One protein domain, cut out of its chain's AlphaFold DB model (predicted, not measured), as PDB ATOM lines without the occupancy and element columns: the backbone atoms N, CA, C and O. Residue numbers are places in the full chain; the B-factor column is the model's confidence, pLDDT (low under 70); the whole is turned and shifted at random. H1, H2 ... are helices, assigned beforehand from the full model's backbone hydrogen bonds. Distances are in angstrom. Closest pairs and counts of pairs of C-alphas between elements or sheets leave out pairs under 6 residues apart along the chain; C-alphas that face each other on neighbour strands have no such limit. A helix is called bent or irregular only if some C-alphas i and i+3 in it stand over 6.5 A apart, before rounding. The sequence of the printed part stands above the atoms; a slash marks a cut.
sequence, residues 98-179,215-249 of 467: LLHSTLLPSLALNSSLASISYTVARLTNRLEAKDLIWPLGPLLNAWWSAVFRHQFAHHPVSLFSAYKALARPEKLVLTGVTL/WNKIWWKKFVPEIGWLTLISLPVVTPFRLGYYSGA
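What this domain is: This is residues 98 to 179 and 215 to 249 of the 467 residues of an uncharacterized protein of Podospora anserina (strain S / ATCC MYA-4624 / DSM 980 / FGSC 10383) (UniProt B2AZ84). An elongated helical bundle is built round H2: H1 and H2 form a long hairpin, H6 packs on it, and H5 and H7 pack on the last part of H2, residues 138 to 146. The short helices H3 and H4 make a small cluster beyond the end of H2. The printed part has 117 residues, with seven named helices, H1 to H7 in chain order, and no named strand; its class is all helix. It is compact, with a radius of gyration of the C-alphas of 15.5 A and spans of 49 by 28 by 26 A.

Where its parts are: H1, residues 98 to 124, begins at C-alpha 98 (172.610, 160.382, 196.019) and is 37.6 A long. H2, residues 127 to 146, is 30.7 A long and ends at C-alpha 146 (170.679, 143.922, 196.792), with a kink of 42 degrees near residue 136. H3 is residues 148 to 152, 7.4 A; H4 is residues 159 to 165, 10.0 A; H5 is residues 168 to 179, 16.2 A. H6, residues 215 to 233, is 25.5 A long, with a kink of 26 degrees near residue 222. H7, residues 235 to 246, is 16.9 A long and ends at C-alpha 246 (177.984, 153.648, 204.036). H1, H6 and H7 are only just irregular: C-alphas 101 and 104 are 6.9 A apart, 221 and 224 6.7 A, 237 and 240 6.8 A.

How they stand to each other: H2 is the hub and touches four helices. H1 and H2 are a helical hairpin, closest at the C-alphas of Ala 121 and Leu 127, 5.1 A, opposite ways at a shallow tilt of 32 degrees, only just short of steep. H6 touches H1, closest at the C-alphas of Asn 110 and Ile 227, 5.5 A. H7 touches H2, closest at the C-alphas of Ala 142 and Val 238, 5.2 A, the same way at a shallow tilt of 24 degrees. H5 touches H2 with residues 174 to 178 alone, closest at the C-alphas of Leu 139 and Val 177, 5.8 A. H3 touches H4, closest at the C-alphas of Phe 148 and Leu 159, 6.7 A; H1 and H4 are apart. Every O i to N i+4 pair is within hydrogen-bond range in H4 and H5, against 21 of 23 in H1, 9 of 16 in H2, 11 of 15 in H6, 4 of 8 in H7 and 0 of 1 in H3, where 2 of 2 O i to N i+3 pairs are.

The domain as a whole: The C-alphas farthest apart, of Asn 125 and Ala 249, are 52.0 A apart. Residues 180 to 214 are cut out, with 32.8 A between C-alphas 179 and 215. Of the links printed whole, none is long. Mean pLDDT of the printed part is 89.3; residues 243 to 249 are under 70.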
ATOM      1  N   LEU A  98     173.907 160.978 196.365       71.31
ATOM      2  CA  LEU A  98     172.610 160.382 196.019       71.31
ATOM      3  C   LEU A  98     172.444 160.207 194.503       71.31
ATOM      4  O   LEU A  98     171.957 159.167 194.043       71.31
ATOM      5  N   LEU A  99     172.901 161.190 193.724       76.94
ATOM      6  CA  LEU A  99     172.890 161.132 192.266       76.94
ATOM      7  C   LEU A  99     173.736 159.961 191.751       76.94
ATOM      8  O   LEU A  99     173.232 159.116 191.008       76.94
ATOM      9  N   HIS A 100     174.996 159.874 192.186       76.31
ATOM     10  CA  HIS A 100     175.942 158.873 191.693       76.31
ATOM     11  C   HIS A 100     175.680 157.460 192.222       76.31
ATOM     12  O   HIS A 100     175.835 156.490 191.481       76.31
ATOM     13  N   SER A 101     175.254 157.321 193.478       74.44
ATOM     14  CA  SER A 101     175.040 156.002 194.085       74.44
ATOM     15  C   SER A 101     173.726 155.357 193.648       74.44
ATOM     16  O   SER A 101     173.686 154.142 193.451       74.44
ATOM     17  N   THR A 102     172.659 156.148 193.484       82.88
ATOM     18  CA  THR A 102     171.285 155.631 193.400       82.88
ATOM     19  C   THR A 102     170.593 155.984 192.088       82.88
ATOM     20  O   THR A 102     170.133 155.080 191.385       82.88
ATOM     21  N   LEU A 103     170.529 157.271 191.733       88.94
ATOM     22  CA  LEU A 103     169.764 157.724 190.566       88.94
ATOM     23  C   LEU A 103     170.404 157.297 189.245       88.94
ATOM     24  O   LEU A 103     169.711 156.715 188.416       88.94
ATOM     25  N   LEU A 104     171.707 157.528 189.050       90.69
ATOM     26  CA  LEU A 104     172.379 157.193 187.788       90.69
ATOM     27  C   LEU A 104     172.380 155.684 187.490       90.69
ATOM     28  O   LEU A 104     172.024 155.317 186.369       90.69
ATOM     29  N   PRO A 105     172.684 154.783 188.448       91.19
ATOM     30  CA  PRO A 105     172.595 153.347 188.191       91.19
ATOM     31  C   PRO A 105     171.167 152.885 187.882       91.19
ATOM     32  O   PRO A 105     170.973 152.060 186.990       91.19
ATOM     33  N   SER A 106     170.167 153.440 188.575       93.38
ATOM     34  CA  SER A 106     168.757 153.116 188.323       93.38
ATOM     35  C   SER A 106     168.303 153.619 186.950       93.38
ATOM     36  O   SER A 106     167.623 152.903 186.215       93.38
ATOM     37  N   LEU A 107     168.730 154.826 186.569       95.50
ATOM     38  CA  LEU A 107     168.478 155.407 185.256       95.50
ATOM     39  C   LEU A 107     169.112 154.562 184.150       95.50
ATOM     40  O   LEU A 107     168.453 154.290 183.149       95.50
ATOM     41  N   ALA A 108     170.356 154.116 184.336       95.25
ATOM     42  CA  ALA A 108     171.051 153.255 183.387       95.25
ATOM     43  C   ALA A 108     170.301 151.929 183.191       95.25
ATOM     44  O   ALA A 108     169.976 151.580 182.057       95.25
ATOM     45  N   LEU A 109     169.933 151.242 184.280       95.31
ATOM     46  CA  LEU A 109     169.194 149.978 184.209       95.31
ATOM     47  C   LEU A 109     167.836 150.148 183.516       95.31
ATOM     48  O   LEU A 109     167.508 149.389 182.602       95.31
ATOM     49  N   ASN A 110     167.059 151.168 183.898       96.31
ATOM     50  CA  ASN A 110     165.762 151.437 183.274       96.31
ATOM     51  C   ASN A 110     165.911 151.830 181.797       96.31
ATOM     52  O   ASN A 110     165.092 151.423 180.974       96.31
ATOM     53  N   SER A 111     166.976 152.552 181.439       96.69
ATOM     54  CA  SER A 111     167.283 152.900 180.047       96.69
ATOM     55  C   SER A 111     167.614 151.664 179.211       96.69
ATOM     56  O   SER A 111     167.117 151.526 178.090       96.69
ATOM     57  N   SER A 112     168.403 150.732 179.755       96.06
ATOM     58  CA  SER A 112     168.706 149.454 179.104       96.06
ATOM     59  C   SER A 112     167.442 148.625 178.896       96.06
ATOM     60  O   SER A 112     167.184 148.156 177.786       96.06
ATOM     61  N   LEU A 113     166.607 148.500 179.930       96.00
ATOM     62  CA  LEU A 113     165.361 147.743 179.859       96.00
ATOM     63  C   LEU A 113     164.372 148.356 178.855       96.00
ATOM     64  O   LEU A 113     163.777 147.635 178.051       96.00
ATOM     65  N   ALA A 114     164.237 149.683 178.843       96.50
ATOM     66  CA  ALA A 114     163.414 150.401 177.876       96.50
ATOM     67  C   ALA A 114     163.935 150.242 176.439       96.50
ATOM     68  O   ALA A 114     163.135 150.073 175.524       96.50
ATOM     69  N   SER A 115     165.255 150.232 176.232       96.94
ATOM     70  CA  SER A 115     165.868 150.009 174.912       96.94
ATOM     71  C   SER A 115     165.614 148.592 174.391       96.94
ATOM     72  O   SER A 115     165.247 148.410 173.225       96.94
ATOM     73  N   ILE A 116     165.746 147.582 175.260       96.19
ATOM     74  CA  ILE A 116     165.414 146.185 174.940       96.19
ATOM     75  C   ILE A 116     163.929 146.081 174.594       96.19
ATOM     76  O   ILE A 116     163.569 145.554 173.542       96.19
ATOM     77  N   SER A 117     163.064 146.639 175.439       95.56
ATOM     78  CA  SER A 117     161.620 146.622 175.228       95.56
ATOM     79  C   SER A 117     161.206 147.354 173.946       95.56
ATOM     80  O   SER A 117     160.391 146.835 173.186       95.56
ATOM     81  N   TYR A 118     161.816 148.499 173.627       96.75
ATOM     82  CA  TYR A 118     161.594 149.222 172.372       96.75
ATOM     83  C   TYR A 118     162.019 148.397 171.156       96.75
ATOM     84  O   TYR A 118     161.300 148.346 170.157       96.75
ATOM     85  N   THR A 119     163.155 147.707 171.251       96.06
ATOM     86  CA  THR A 119     163.640 146.818 170.191       96.06
ATOM     87  C   THR A 119     162.665 145.667 169.968       96.06
ATOM     88  O   THR A 119     162.230 145.445 168.839       96.06
ATOM     89  N   VAL A 120     162.235 144.990 171.037       93.94
ATOM     90  CA  VAL A 120     161.219 143.927 170.967       93.94
ATOM     91  C   VAL A 120     159.907 144.463 170.394       93.94
ATOM     92  O   VAL A 120     159.326 143.837 169.505       93.94
ATOM     93  N   ALA A 121     159.456 145.634 170.845       93.38
ATOM     94  CA  ALA A 121     158.231 146.265 170.369       93.38
ATOM     95  C   ALA A 121     158.289 146.552 168.867       93.38
ATOM     96  O   ALA A 121     157.331 146.269 168.148       93.38
ATOM     97  N   ARG A 122     159.424 147.062 168.382       93.62
ATOM     98  CA  ARG A 122     159.637 147.389 166.970       93.62
ATOM     99  C   ARG A 122     159.752 146.141 166.099       93.62
ATOM    100  O   ARG A 122     159.147 146.106 165.035       93.62
ATOM    101  N   LEU A 123     160.474 145.114 166.556       93.81
ATOM    102  CA  LEU A 123     160.641 143.850 165.826       93.81
ATOM    103  C   LEU A 123     159.336 143.054 165.731       93.81
ATOM    104  O   LEU A 123     159.069 142.419 164.718       93.81
ATOM    105  N   THR A 124     158.511 143.096 166.776       90.81
ATOM    106  CA  THR A 124     157.234 142.367 166.811       90.81
ATOM    107  C   THR A 124     156.043 143.211 166.353       90.81
ATOM    108  O   THR A 124     154.941 142.684 166.222       90.81
ATOM    109  N   ASN A 125     156.243 144.512 166.114       91.31
ATOM    110  CA  ASN A 125     155.193 145.509 165.887       91.31
ATOM    111  C   ASN A 125     154.136 145.571 167.020       91.31
ATOM    112  O   ASN A 125     152.956 145.867 166.787       91.31
ATOM    113  N   ARG A 126     154.559 145.289 168.264       90.25
ATOM    114  CA  ARG A 126     153.714 145.263 169.471       90.25
ATOM    115  C   ARG A 126     154.192 146.282 170.497       90.25
ATOM    116  O   ARG A 126     155.144 146.038 171.234       90.25
ATOM    117  N   LEU A 127     153.498 147.409 170.595       91.88
ATOM    118  CA  LEU A 127     153.805 148.456 171.564       91.88
ATOM    119  C   LEU A 127     153.541 148.008 173.009       91.88
ATOM    120  O   LEU A 127     154.200 148.507 173.915       91.88
ATOM    121  N   GLU A 128     152.650 147.033 173.235       90.75
ATOM    122  CA  GLU A 128     152.403 146.433 174.557       90.75
ATOM    123  C   GLU A 128     153.650 145.834 175.220       90.75
ATOM    124  O   GLU A 128     153.678 145.740 176.443       90.75
ATOM    125  N   ALA A 129     154.713 145.505 174.472       91.06
ATOM    126  CA  ALA A 129     155.973 145.046 175.065       91.06
ATOM    127  C   ALA A 129     156.584 146.074 176.038       91.06
ATOM    128  O   ALA A 129     157.267 145.688 176.990       91.06
ATOM    129  N   LYS A 130     156.290 147.371 175.854       92.81
ATOM    130  CA  LYS A 130     156.648 148.417 176.820       92.81
ATOM    131  C   LYS A 130     156.001 148.177 178.182       92.81
ATOM    132  O   LYS A 130     156.613 148.418 179.200       92.81
ATOM    133  N   ASP A 131     154.795 147.630 178.255       93.25
ATOM    134  CA  ASP A 131     154.098 147.512 179.539       93.25
ATOM    135  C   ASP A 131     154.785 146.499 180.482       93.25
ATOM    136  O   ASP A 131     154.549 146.518 181.687       93.25
ATOM    137  N   LEU A 132     155.700 145.665 179.965       94.31
ATOM    138  CA  LEU A 132     156.543 144.764 180.756       94.31
ATOM    139  C   LEU A 132     157.612 145.495 181.581       94.31
ATOM    140  O   LEU A 132     158.066 144.939 182.581       94.31
ATOM    141  N   ILE A 133     158.017 146.715 181.200       95.06
ATOM    142  CA  ILE A 133     159.060 147.446 181.941       95.06
ATOM    143  C   ILE A 133     158.557 147.966 183.290       95.06
ATOM    144  O   ILE A 133     159.350 148.139 184.207       95.06
ATOM    145  N   TRP A 134     157.241 148.138 183.435       93.88
ATOM    146  CA  TRP A 134     156.595 148.617 184.657       93.88
ATOM    147  C   TRP A 134     156.820 147.721 185.879       93.88
ATOM    148  O   TRP A 134     157.320 148.214 186.886       93.88
ATOM    149  N   PRO A 135     156.543 146.408 185.804       95.31
ATOM    150  CA  PRO A 135     156.898 145.494 186.884       95.31
ATOM    151  C   PRO A 135     158.398 145.180 186.955       95.31
ATOM    152  O   PRO A 135     158.934 144.993 188.046       95.31
ATOM    153  N   LEU A 136     159.088 145.096 185.810       96.25
ATOM    154  CA  LEU A 136     160.490 144.669 185.763       96.25
ATOM    155  C   LEU A 136     161.469 145.740 186.256       96.25
ATOM    156  O   LEU A 136     162.488 145.383 186.837       96.25
ATOM    157  N   GLY A 137     161.184 147.025 186.043       96.31
ATOM    158  CA  GLY A 137     162.071 148.130 186.411       96.31
ATOM    159  C   GLY A 137     162.412 148.131 187.904       96.31
ATOM    160  O   GLY A 137     163.579 147.925 188.242       96.31
ATOM    161  N   PRO A 138     161.429 148.291 188.813       96.50
ATOM    162  CA  PRO A 138     161.686 148.277 190.253       96.50
ATOM    163  C   PRO A 138     162.199 146.922 190.748       96.50
ATOM    164  O   PRO A 138     163.093 146.877 191.591       96.50
ATOM    165  N   LEU A 139     161.691 145.820 190.184       97.19
ATOM    166  CA  LEU A 139     162.096 144.464 190.547       97.19
ATOM    167  C   LEU A 139     163.581 144.207 190.265       97.19
ATOM    168  O   LEU A 139     164.332 143.837 191.167       97.19
ATOM    169  N   LEU A 140     164.019 144.414 189.022       97.12
ATOM    170  CA  LEU A 140     165.405 144.180 188.624       97.12
ATOM    171  C   LEU A 140     166.348 145.198 189.266       97.12
ATOM    172  O   LEU A 140     167.454 144.825 189.645       97.12
ATOM    173  N   ASN A 141     165.913 146.449 189.461       96.00
ATOM    174  CA  ASN A 141     166.693 147.440 190.205       96.00
ATOM    175  C   ASN A 141     166.947 147.013 191.655       96.00
ATOM    176  O   ASN A 141     168.080 147.139 192.132       96.00
ATOM    177  N   ALA A 142     165.925 146.499 192.344       96.19
ATOM    178  CA  ALA A 142     166.053 146.016 193.714       96.19
ATOM    179  C   ALA A 142     166.999 144.809 193.789       96.19
ATOM    180  O   ALA A 142     167.979 144.851 194.529       96.19
ATOM    181  N   TRP A 143     166.790 143.778 192.961       96.62
ATOM    182  CA  TRP A 143     167.655 142.590 192.930       96.62
ATOM    183  C   TRP A 143     169.095 142.898 192.513       96.62
ATOM    184  O   TRP A 143     170.039 142.351 193.087       96.62
ATOM    185  N   TRP A 144     169.287 143.801 191.549       94.62
ATOM    186  CA  TRP A 144     170.621 144.243 191.151       94.62
ATOM    187  C   TRP A 144     171.346 144.939 192.299       94.62
ATOM    188  O   TRP A 144     172.511 144.651 192.573       94.62
ATOM    189  N   SER A 145     170.640 145.832 192.992       91.81
ATOM    190  CA  SER A 145     171.202 146.615 194.092       91.81
ATOM    191  C   SER A 145     171.444 145.775 195.347       91.81
ATOM    192  O   SER A 145     172.422 146.024 196.044       91.81
ATOM    193  N   ALA A 146     170.596 144.782 195.616       91.56
ATOM    194  CA  ALA A 146     170.679 143.922 196.792       91.56
ATOM    195  C   ALA A 146     171.671 142.760 196.635       91.56
ATOM    196  O   ALA A 146     172.345 142.398 197.593       91.56
ATOM    197  N   VAL A 147     171.745 142.153 195.444       92.31
ATOM    198  CA  VAL A 147     172.428 140.862 195.255       92.31
ATOM    199  C   VAL A 147     173.402 140.904 194.079       92.31
ATOM    200  O   VAL A 147     174.603 140.726 194.281       92.31
ATOM    201  N   PHE A 148     172.934 141.163 192.850       92.50
ATOM    202  CA  PHE A 148     173.760 140.906 191.657       92.50
ATOM    203  C   PHE A 148     175.015 141.774 191.565       92.50
ATOM    204  O   PHE A 148     176.045 141.288 191.105       92.50
ATOM    205  N   ARG A 149     174.984 143.023 192.049       88.00
ATOM    206  CA  ARG A 149     176.166 143.902 192.021       88.00
ATOM    207  C   ARG A 149     177.379 143.316 192.754       88.00
ATOM    208  O   ARG A 149     178.506 143.624 192.384       88.00
ATOM    209  N   HIS A 150     177.160 142.476 193.768       86.19
ATOM    210  CA  HIS A 150     178.232 141.880 194.572       86.19
ATOM    211  C   HIS A 150     178.995 140.779 193.829       86.19
ATOM    212  O   HIS A 150     180.134 140.485 194.178       86.19
ATOM    213  N   GLN A 151     178.404 140.217 192.772       87.81
ATOM    214  CA  GLN A 151     179.068 139.250 191.900       87.81
ATOM    215  C   GLN A 151     180.117 139.919 190.993       87.81
ATOM    216  O   GLN A 151     181.042 139.255 190.539       87.81
ATOM    217  N   PHE A 152     179.978 141.224 190.735       85.12
ATOM    218  CA  PHE A 152     180.840 142.007 189.840       85.12
ATOM    219  C   PHE A 152     181.750 142.991 190.593       85.12
ATOM    220  O   PHE A 152     182.358 143.867 189.983       85.12
ATOM    221  N   ALA A 153     181.816 142.885 191.922       82.19
ATOM    222  CA  ALA A 153     182.732 143.674 192.736       82.19
ATOM    223  C   ALA A 153     184.168 143.131 192.631       82.19
ATOM    224  O   ALA A 153     184.376 141.982 192.246       82.19
ATOM    225  N   HIS A 154     185.157 143.937 193.038       79.00
ATOM    226  CA  HIS A 154     186.572 143.532 193.072       79.00
ATOM    227  C   HIS A 154     186.812 142.222 193.840       79.00
ATOM    228  O   HIS A 154     187.686 141.441 193.470       79.00
ATOM    229  N   HIS A 155     185.998 141.959 194.865       81.44
ATOM    230  CA  HIS A 155     185.932 140.675 195.553       81.44
ATOM    231  C   HIS A 155     184.536 140.074 195.344       81.44
ATOM    232  O   HIS A 155     183.591 140.496 196.019       81.44
ATOM    233  N   PRO A 156     184.372 139.146 194.386       85.31
ATOM    234  CA  PRO A 156     183.067 138.597 194.058       85.31
ATOM    235  C   PRO A 156     182.539 137.735 195.208       85.31
ATOM    236  O   PRO A 156     183.220 136.838 195.704       85.31
ATOM    237  N   VAL A 157     181.296 137.991 195.612       88.00
ATOM    238  CA  VAL A 157     180.577 137.204 196.623       88.00
ATOM    239  C   VAL A 157     179.492 136.387 195.930       88.00
ATOM    240  O   VAL A 157     178.820 136.889 195.030       88.00
ATOM    241  N   SER A 158     179.295 135.135 196.359       91.31
ATOM    242  CA  SER A 158     178.224 134.295 195.813       91.31
ATOM    243  C   SER A 158     176.845 134.935 196.031       91.31
ATOM    244  O   SER A 158     176.590 135.545 197.074       91.31
ATOM    245  N   LEU A 159     175.922 134.749 195.080       91.50
ATOM    246  CA  LEU A 159     174.556 135.293 195.164       91.50
ATOM    247  C   LEU A 159     173.838 134.886 196.459       91.50
ATOM    248  O   LEU A 159     173.139 135.687 197.078       91.50
ATOM    249  N   PHE A 160     174.038 133.641 196.889       91.38
ATOM    250  CA  PHE A 160     173.429 133.117 198.104       91.38
ATOM    251  C   PHE A 160     174.010 133.760 199.366       91.38
ATOM    252  O   PHE A 160     173.259 134.110 200.277       91.38
ATOM    253  N   SER A 161     175.329 133.967 199.407       87.81
ATOM    254  CA  SER A 161     175.994 134.674 200.506       87.81
ATOM    255  C   SER A 161     175.536 136.131 200.584       87.81
ATOM    256  O   SER A 161     175.208 136.600 201.672       87.81
ATOM    257  N   ALA A 162     175.433 136.818 199.441       87.88
ATOM    258  CA  ALA A 162     174.938 138.190 199.371       87.88
ATOM    259  C   ALA A 162     173.488 138.299 199.877       87.88
ATOM    260  O   ALA A 162     173.187 139.154 200.704       87.88
ATOM    261  N   TYR A 163     172.601 137.381 199.474       90.19
ATOM    262  CA  TYR A 163     171.227 137.339 199.985       90.19
ATOM    263  C   TYR A 163     171.158 137.044 201.492       90.19
ATOM    264  O   TYR A 163     170.383 137.669 202.220       90.19
ATOM    265  N   LYS A 164     171.966 136.097 201.990       88.94
ATOM    266  CA  LYS A 164     171.999 135.766 203.422       88.94
ATOM    267  C   LYS A 164     172.446 136.947 204.276       88.94
ATOM    268  O   LYS A 164     171.868 137.124 205.350       88.94
ATOM    269  N   ALA A 165     173.395 137.738 203.778       84.50
ATOM    270  CA  ALA A 165     173.932 138.919 204.447       84.50
ATOM    271  C   ALA A 165     172.915 140.062 204.612       84.50
ATOM    272  O   ALA A 165     173.118 140.917 205.467       84.50
ATOM    273  N   LEU A 166     171.817 140.071 203.843       85.06
ATOM    274  CA  LEU A 166     170.780 141.095 203.971       85.06
ATOM    275  C   LEU A 166     170.116 141.057 205.352       85.06
ATOM    276  O   LEU A 166     169.737 139.991 205.861       85.06
ATOM    277  N   ALA A 167     169.890 142.236 205.923       83.19
ATOM    278  CA  ALA A 167     169.108 142.389 207.135       83.19
ATOM    279  C   ALA A 167     167.639 141.992 206.891       83.19
ATOM    280  O   ALA A 167     167.138 141.968 205.763       83.19
ATOM    281  N   ARG A 168     166.898 141.692 207.962       83.38
ATOM    282  CA  ARG A 168     165.464 141.367 207.874       83.38
ATOM    283  C   ARG A 168     164.629 142.414 207.109       83.38
ATOM    284  O   ARG A 168     163.892 141.999 206.216       83.38
ATOM    285  N   PRO A 169     164.708 143.729 207.393       84.94
ATOM    286  CA  PRO A 169     163.892 144.709 206.672       84.94
ATOM    287  C   PRO A 169     164.237 144.789 205.182       84.94
ATOM    288  O   PRO A 169     163.348 144.919 204.345       84.94
ATOM    289  N   GLU A 170     165.509 144.614 204.830       88.00
ATOM    290  CA  GLU A 170     165.967 144.527 203.443       88.00
ATOM    291  C   GLU A 170     165.380 143.299 202.729       88.00
ATOM    292  O   GLU A 170     164.885 143.408 201.605       88.00
ATOM    293  N   LYS A 171     165.347 142.143 203.409       90.38
ATOM    294  CA  LYS A 171     164.682 140.924 202.917       90.38
ATOM    295  C   LYS A 171     163.175 141.125 202.740       90.38
ATOM    296  O   LYS A 171     162.628 140.651 201.746       90.38
ATOM    297  N   LEU A 172     162.504 141.838 203.649       91.31
ATOM    298  CA  LEU A 172     161.074 142.152 203.527       91.31
ATOM    299  C   LEU A 172     160.792 143.058 202.324       91.31
ATOM    300  O   LEU A 172     159.889 142.759 201.546       91.31
ATOM    301  N   VAL A 173     161.592 144.111 202.118       94.25
ATOM    302  CA  VAL A 173     161.480 144.983 200.935       94.25
ATOM    303  C   VAL A 173     161.713 144.188 199.650       94.25
ATOM    304  O   VAL A 173     160.897 144.268 198.730       94.25
ATOM    305  N   LEU A 174     162.777 143.375 199.596       96.19
ATOM    306  CA  LEU A 174     163.099 142.549 198.429       96.19
ATOM    307  C   LEU A 174     162.003 141.512 198.136       96.19
ATOM    308  O   LEU A 174     161.635 141.296 196.982       96.19
ATOM    309  N   THR A 175     161.434 140.901 199.175       96.25
ATOM    310  CA  THR A 175     160.312 139.961 199.038       96.25
ATOM    311  C   THR A 175     159.062 140.679 198.543       96.25
ATOM    312  O   THR A 175     158.430 140.219 197.595       96.25
ATOM    313  N   GLY A 176     158.729 141.836 199.121       97.25
ATOM    314  CA  GLY A 176     157.563 142.625 198.732       97.25
ATOM    315  C   GLY A 176     157.614 143.060 197.266       97.25
ATOM    316  O   GLY A 176     156.676 142.805 196.511       97.25
ATOM    317  N   VAL A 177     158.739 143.629 196.818       97.81
ATOM    318  CA  VAL A 177     158.903 144.017 195.405       97.81
ATOM    319  C   VAL A 177     158.900 142.800 194.473       97.81
ATOM    320  O   VAL A 177     158.385 142.891 193.361       97.81
ATOM    321  N   THR A 178     159.388 141.642 194.929       98.19
ATOM    322  CA  THR A 178     159.332 140.381 194.168       98.19
ATOM    323  C   THR A 178     157.909 139.863 194.012       98.19
ATOM    324  O   THR A 178     157.515 139.503 192.905       98.19
ATOM    325  N   LEU A 179     157.114 139.867 195.083       98.06
ATOM    326  CA  LEU A 179     155.715 139.442 195.038       98.06
ATOM    327  C   LEU A 179     154.873 140.376 194.163       98.06
ATOM    328  O   LEU A 179     154.158 139.903 193.279       98.06
ATOM    329  N   TRP A 215     157.879 155.125 164.970       93.06
ATOM    330  CA  TRP A 215     158.604 154.467 166.060       93.06
ATOM    331  C   TRP A 215     159.601 155.404 166.754       93.06
ATOM    332  O   TRP A 215     159.653 155.441 167.981       93.06
ATOM    333  N   ASN A 216     160.289 156.258 165.992       94.44
ATOM    334  CA  ASN A 216     161.231 157.228 166.550       94.44
ATOM    335  C   ASN A 216     160.522 158.276 167.425       94.44
ATOM    336  O   ASN A 216     161.029 158.651 168.478       94.44
ATOM    337  N   LYS A 217     159.314 158.718 167.043       93.81
ATOM    338  CA  LYS A 217     158.503 159.617 167.884       93.81
ATOM    339  C   LYS A 217     158.010 158.905 169.147       93.81
ATOM    340  O   LYS A 217     157.951 159.524 170.203       93.81
ATOM    341  N   ILE A 218     157.652 157.623 169.050       93.75
ATOM    342  CA  ILE A 218     157.177 156.824 170.191       93.75
ATOM    343  C   ILE A 218     158.275 156.616 171.232       93.75
ATOM    344  O   ILE A 218     157.982 156.712 172.423       93.75
ATOM    345  N   TRP A 219     159.523 156.397 170.811       94.94
ATOM    346  CA  TRP A 219     160.669 156.344 171.721       94.94
ATOM    347  C   TRP A 219     160.711 157.573 172.642       94.94
ATOM    348  O   TRP A 219     160.620 157.444 173.862       94.94
ATOM    349  N   TRP A 220     160.715 158.772 172.057       95.12
ATOM    350  CA  TRP A 220     160.795 160.024 172.813       95.12
ATOM    351  C   TRP A 220     159.516 160.375 173.580       95.12
ATOM    352  O   TRP A 220     159.590 160.948 174.659       95.12
ATOM    353  N   LYS A 221     158.330 160.043 173.052       92.75
ATOM    354  CA  LYS A 221     157.047 160.412 173.680       92.75
ATOM    355  C   LYS A 221     156.545 159.416 174.724       92.75
ATOM    356  O   LYS A 221     155.663 159.770 175.505       92.75
ATOM    357  N   LYS A 222     157.010 158.166 174.687       91.56
ATOM    358  CA  LYS A 222     156.542 157.090 175.572       91.56
ATOM    359  C   LYS A 222     157.697 156.483 176.359       91.56
ATOM    360  O   LYS A 222     157.711 156.632 177.569       91.56
ATOM    361  N   PHE A 223     158.692 155.886 175.707       94.94
ATOM    362  CA  PHE A 223     159.750 155.150 176.413       94.94
ATOM    363  C   PHE A 223     160.634 156.050 177.291       94.94
ATOM    364  O   PHE A 223     160.854 155.730 178.456       94.94
ATOM    365  N   VAL A 224     161.096 157.192 176.773       95.75
ATOM    366  CA  VAL A 224     161.994 158.097 177.516       95.75
ATOM    367  C   VAL A 224     161.354 158.672 178.790       95.75
ATOM    368  O   VAL A 224     161.965 158.563 179.852       95.75
ATOM    369  N   PRO A 225     160.119 159.209 178.766       94.62
ATOM    370  CA  PRO A 225     159.446 159.625 179.994       94.62
ATOM    371  C   PRO A 225     159.225 158.476 180.988       94.62
ATOM    372  O   PRO A 225     159.361 158.681 182.193       94.62
ATOM    373  N   GLU A 226     158.903 157.269 180.506       94.25
ATOM    374  CA  GLU A 226     158.705 156.090 181.362       94.25
ATOM    375  C   GLU A 226     159.991 155.701 182.113       94.25
ATOM    376  O   GLU A 226     159.914 155.360 183.292       94.25
ATOM    377  N   ILE A 227     161.173 155.853 181.499       96.19
ATOM    378  CA  ILE A 227     162.472 155.659 182.174       96.19
ATOM    379  C   ILE A 227     162.601 156.572 183.406       96.19
ATOM    380  O   ILE A 227     163.027 156.118 184.473       96.19
ATOM    381  N   GLY A 228     162.221 157.847 183.278       95.25
ATOM    382  CA  GLY A 228     162.263 158.814 184.379       95.25
ATOM    383  C   GLY A 228     161.328 158.421 185.524       95.25
ATOM    384  O   GLY A 228     161.758 158.340 186.674       95.25
ATOM    385  N   TRP A 229     160.072 158.092 185.203       95.75
ATOM    386  CA  TRP A 229     159.094 157.634 186.196       95.75
ATOM    387  C   TRP A 229     159.547 156.363 186.914       95.75
ATOM    388  O   TRP A 229     159.529 156.321 188.140       95.75
ATOM    389  N   LEU A 230     160.017 155.358 186.176       95.81
ATOM    390  CA  LEU A 230     160.513 154.105 186.746       95.81
ATOM    391  C   LEU A 230     161.704 154.308 187.677       95.81
ATOM    392  O   LEU A 230     161.798 153.653 188.715       95.81
ATOM    393  N   THR A 231     162.594 155.234 187.331       95.88
ATOM    394  CA  THR A 231     163.750 155.580 188.164       95.88
ATOM    395  C   THR A 231     163.303 156.171 189.498       95.88
ATOM    396  O   THR A 231     163.791 155.739 190.540       95.88
ATOM    397  N   LEU A 232     162.328 157.085 189.484       95.62
ATOM    398  CA  LEU A 232     161.766 157.667 190.705       95.62
ATOM    399  C   LEU A 232     160.996 156.631 191.534       95.62
ATOM    400  O   LEU A 232     161.233 156.498 192.731       95.62
ATOM    401  N   ILE A 233     160.121 155.847 190.899       95.88
ATOM    402  CA  ILE A 233     159.290 154.825 191.557       95.88
ATOM    403  C   ILE A 233     160.147 153.739 192.228       95.88
ATOM    404  O   ILE A 233     159.756 153.200 193.262       95.88
ATOM    405  N   SER A 234     161.335 153.454 191.687       96.38
ATOM    406  CA  SER A 234     162.258 152.452 192.236       96.38
ATOM    407  C   SER A 234     163.010 152.920 193.492       96.38
ATOM    408  O   SER A 234     163.624 152.098 194.168       96.38
ATOM    409  N   LEU A 235     162.980 154.209 193.851       93.88
ATOM    410  CA  LEU A 235     163.794 154.752 194.949       93.88
ATOM    411  C   LEU A 235     163.594 154.046 196.310       93.88
ATOM    412  O   LEU A 235     164.601 153.660 196.915       93.88
ATOM    413  N   PRO A 236     162.360 153.793 196.796       93.81
ATOM    414  CA  PRO A 236     162.139 153.086 198.058       93.81
ATOM    415  C   PRO A 236     162.701 151.664 198.091       93.81
ATOM    416  O   PRO A 236     163.027 151.157 199.156       93.81
ATOM    417  N   VAL A 237     162.810 151.010 196.933       94.75
ATOM    418  CA  VAL A 237     163.261 149.614 196.831       94.75
ATOM    419  C   VAL A 237     164.731 149.499 196.419       94.75
ATOM    420  O   VAL A 237     165.244 148.395 196.295       94.75
ATOM    421  N   VAL A 238     165.429 150.620 196.212       92.75
ATOM    422  CA  VAL A 238     166.858 150.654 195.850       92.75
ATOM    423  C   VAL A 238     167.707 151.274 196.953       92.75
ATOM    424  O   VAL A 238     168.771 150.750 197.279       92.75
ATOM    425  N   THR A 239     167.240 152.381 197.533       88.94
ATOM    426  CA  THR A 239     167.952 153.127 198.581       88.94
ATOM    427  C   THR A 239     168.450 152.280 199.762       88.94
ATOM    428  O   THR A 239     169.620 152.480 200.111       88.94
ATOM    429  N   PRO A 240     167.693 151.313 200.340       86.75
ATOM    430  CA  PRO A 240     168.200 150.512 201.463       86.75
ATOM    431  C   PRO A 240     169.511 149.786 201.126       86.75
ATOM    432  O   PRO A 240     170.468 149.843 201.890       86.75
ATOM    433  N   PHE A 241     169.612 149.220 199.922       86.25
ATOM    434  CA  PHE A 241     170.740 148.374 199.518       86.25
ATOM    435  C   PHE A 241     172.000 149.143 199.110       86.25
ATOM    436  O   PHE A 241     173.080 148.559 198.982       86.25
ATOM    437  N   ARG A 242     171.871 150.444 198.832       79.50
ATOM    438  CA  ARG A 242     172.966 151.283 198.316       79.50
ATOM    439  C   ARG A 242     173.519 152.242 199.353       79.50
ATOM    440  O   ARG A 242     174.716 152.509 199.349       79.50
ATOM    441  N   LEU A 243     172.660 152.727 200.244       67.88
ATOM    442  CA  LEU A 243     173.031 153.671 201.295       67.88
ATOM    443  C   LEU A 243     173.322 152.963 202.628       67.88
ATOM    444  O   LEU A 243     174.094 153.484 203.433       67.88
ATOM    445  N   GLY A 244     172.812 151.736 202.822       56.72
ATOM    446  CA  GLY A 244     173.159 150.883 203.964       56.72
ATOM    447  C   GLY A 244     174.654 150.546 204.042       56.72
ATOM    448  O   GLY A 244     175.209 150.454 205.132       56.72
ATOM    449  N   TYR A 245     175.345 150.481 202.897       48.25
ATOM    450  CA  TYR A 245     176.783 150.180 202.818       48.25
ATOM    451  C   TYR A 245     177.679 151.270 203.437       48.25
ATOM    452  O   TYR A 245     178.730 150.965 203.990       48.25
ATOM    453  N   TYR A 246     177.257 152.538 203.397       47.62
ATOM    454  CA  TYR A 246     177.984 153.648 204.036       47.62
ATOM    455  C   TYR A 246     177.637 153.807 205.525       47.62
ATOM    456  O   TYR A 246     178.233 154.619 206.226       47.62
ATOM    457  N   SER A 247     176.673 153.022 206.009       47.19
ATOM    458  CA  SER A 247     176.100 153.101 207.348       47.19
ATOM    459  C   SER A 247     176.592 151.964 208.248       47.19
ATOM    460  O   SER A 247     175.833 151.456 209.069       47.19
ATOM    461  N   GLY A 248     177.875 151.586 208.155       44.50
ATOM    462  CA  GLY A 248     178.515 150.647 209.094       44.50
ATOM    463  C   GLY A 248     178.367 151.038 210.578       44.50
ATOM    464  O   GLY A 248     178.536 150.202 211.455       44.50
ATOM    465  N   ALA A 249     177.963 152.282 210.865       41.69
ATOM    466  CA  ALA A 249     177.615 152.786 212.194       41.69
ATOM    467  C   ALA A 249     176.157 152.511 212.649       41.69
ATOM    468  O   ALA A 249     175.842 152.712 213.818       41.69
TER     469      ALA A 249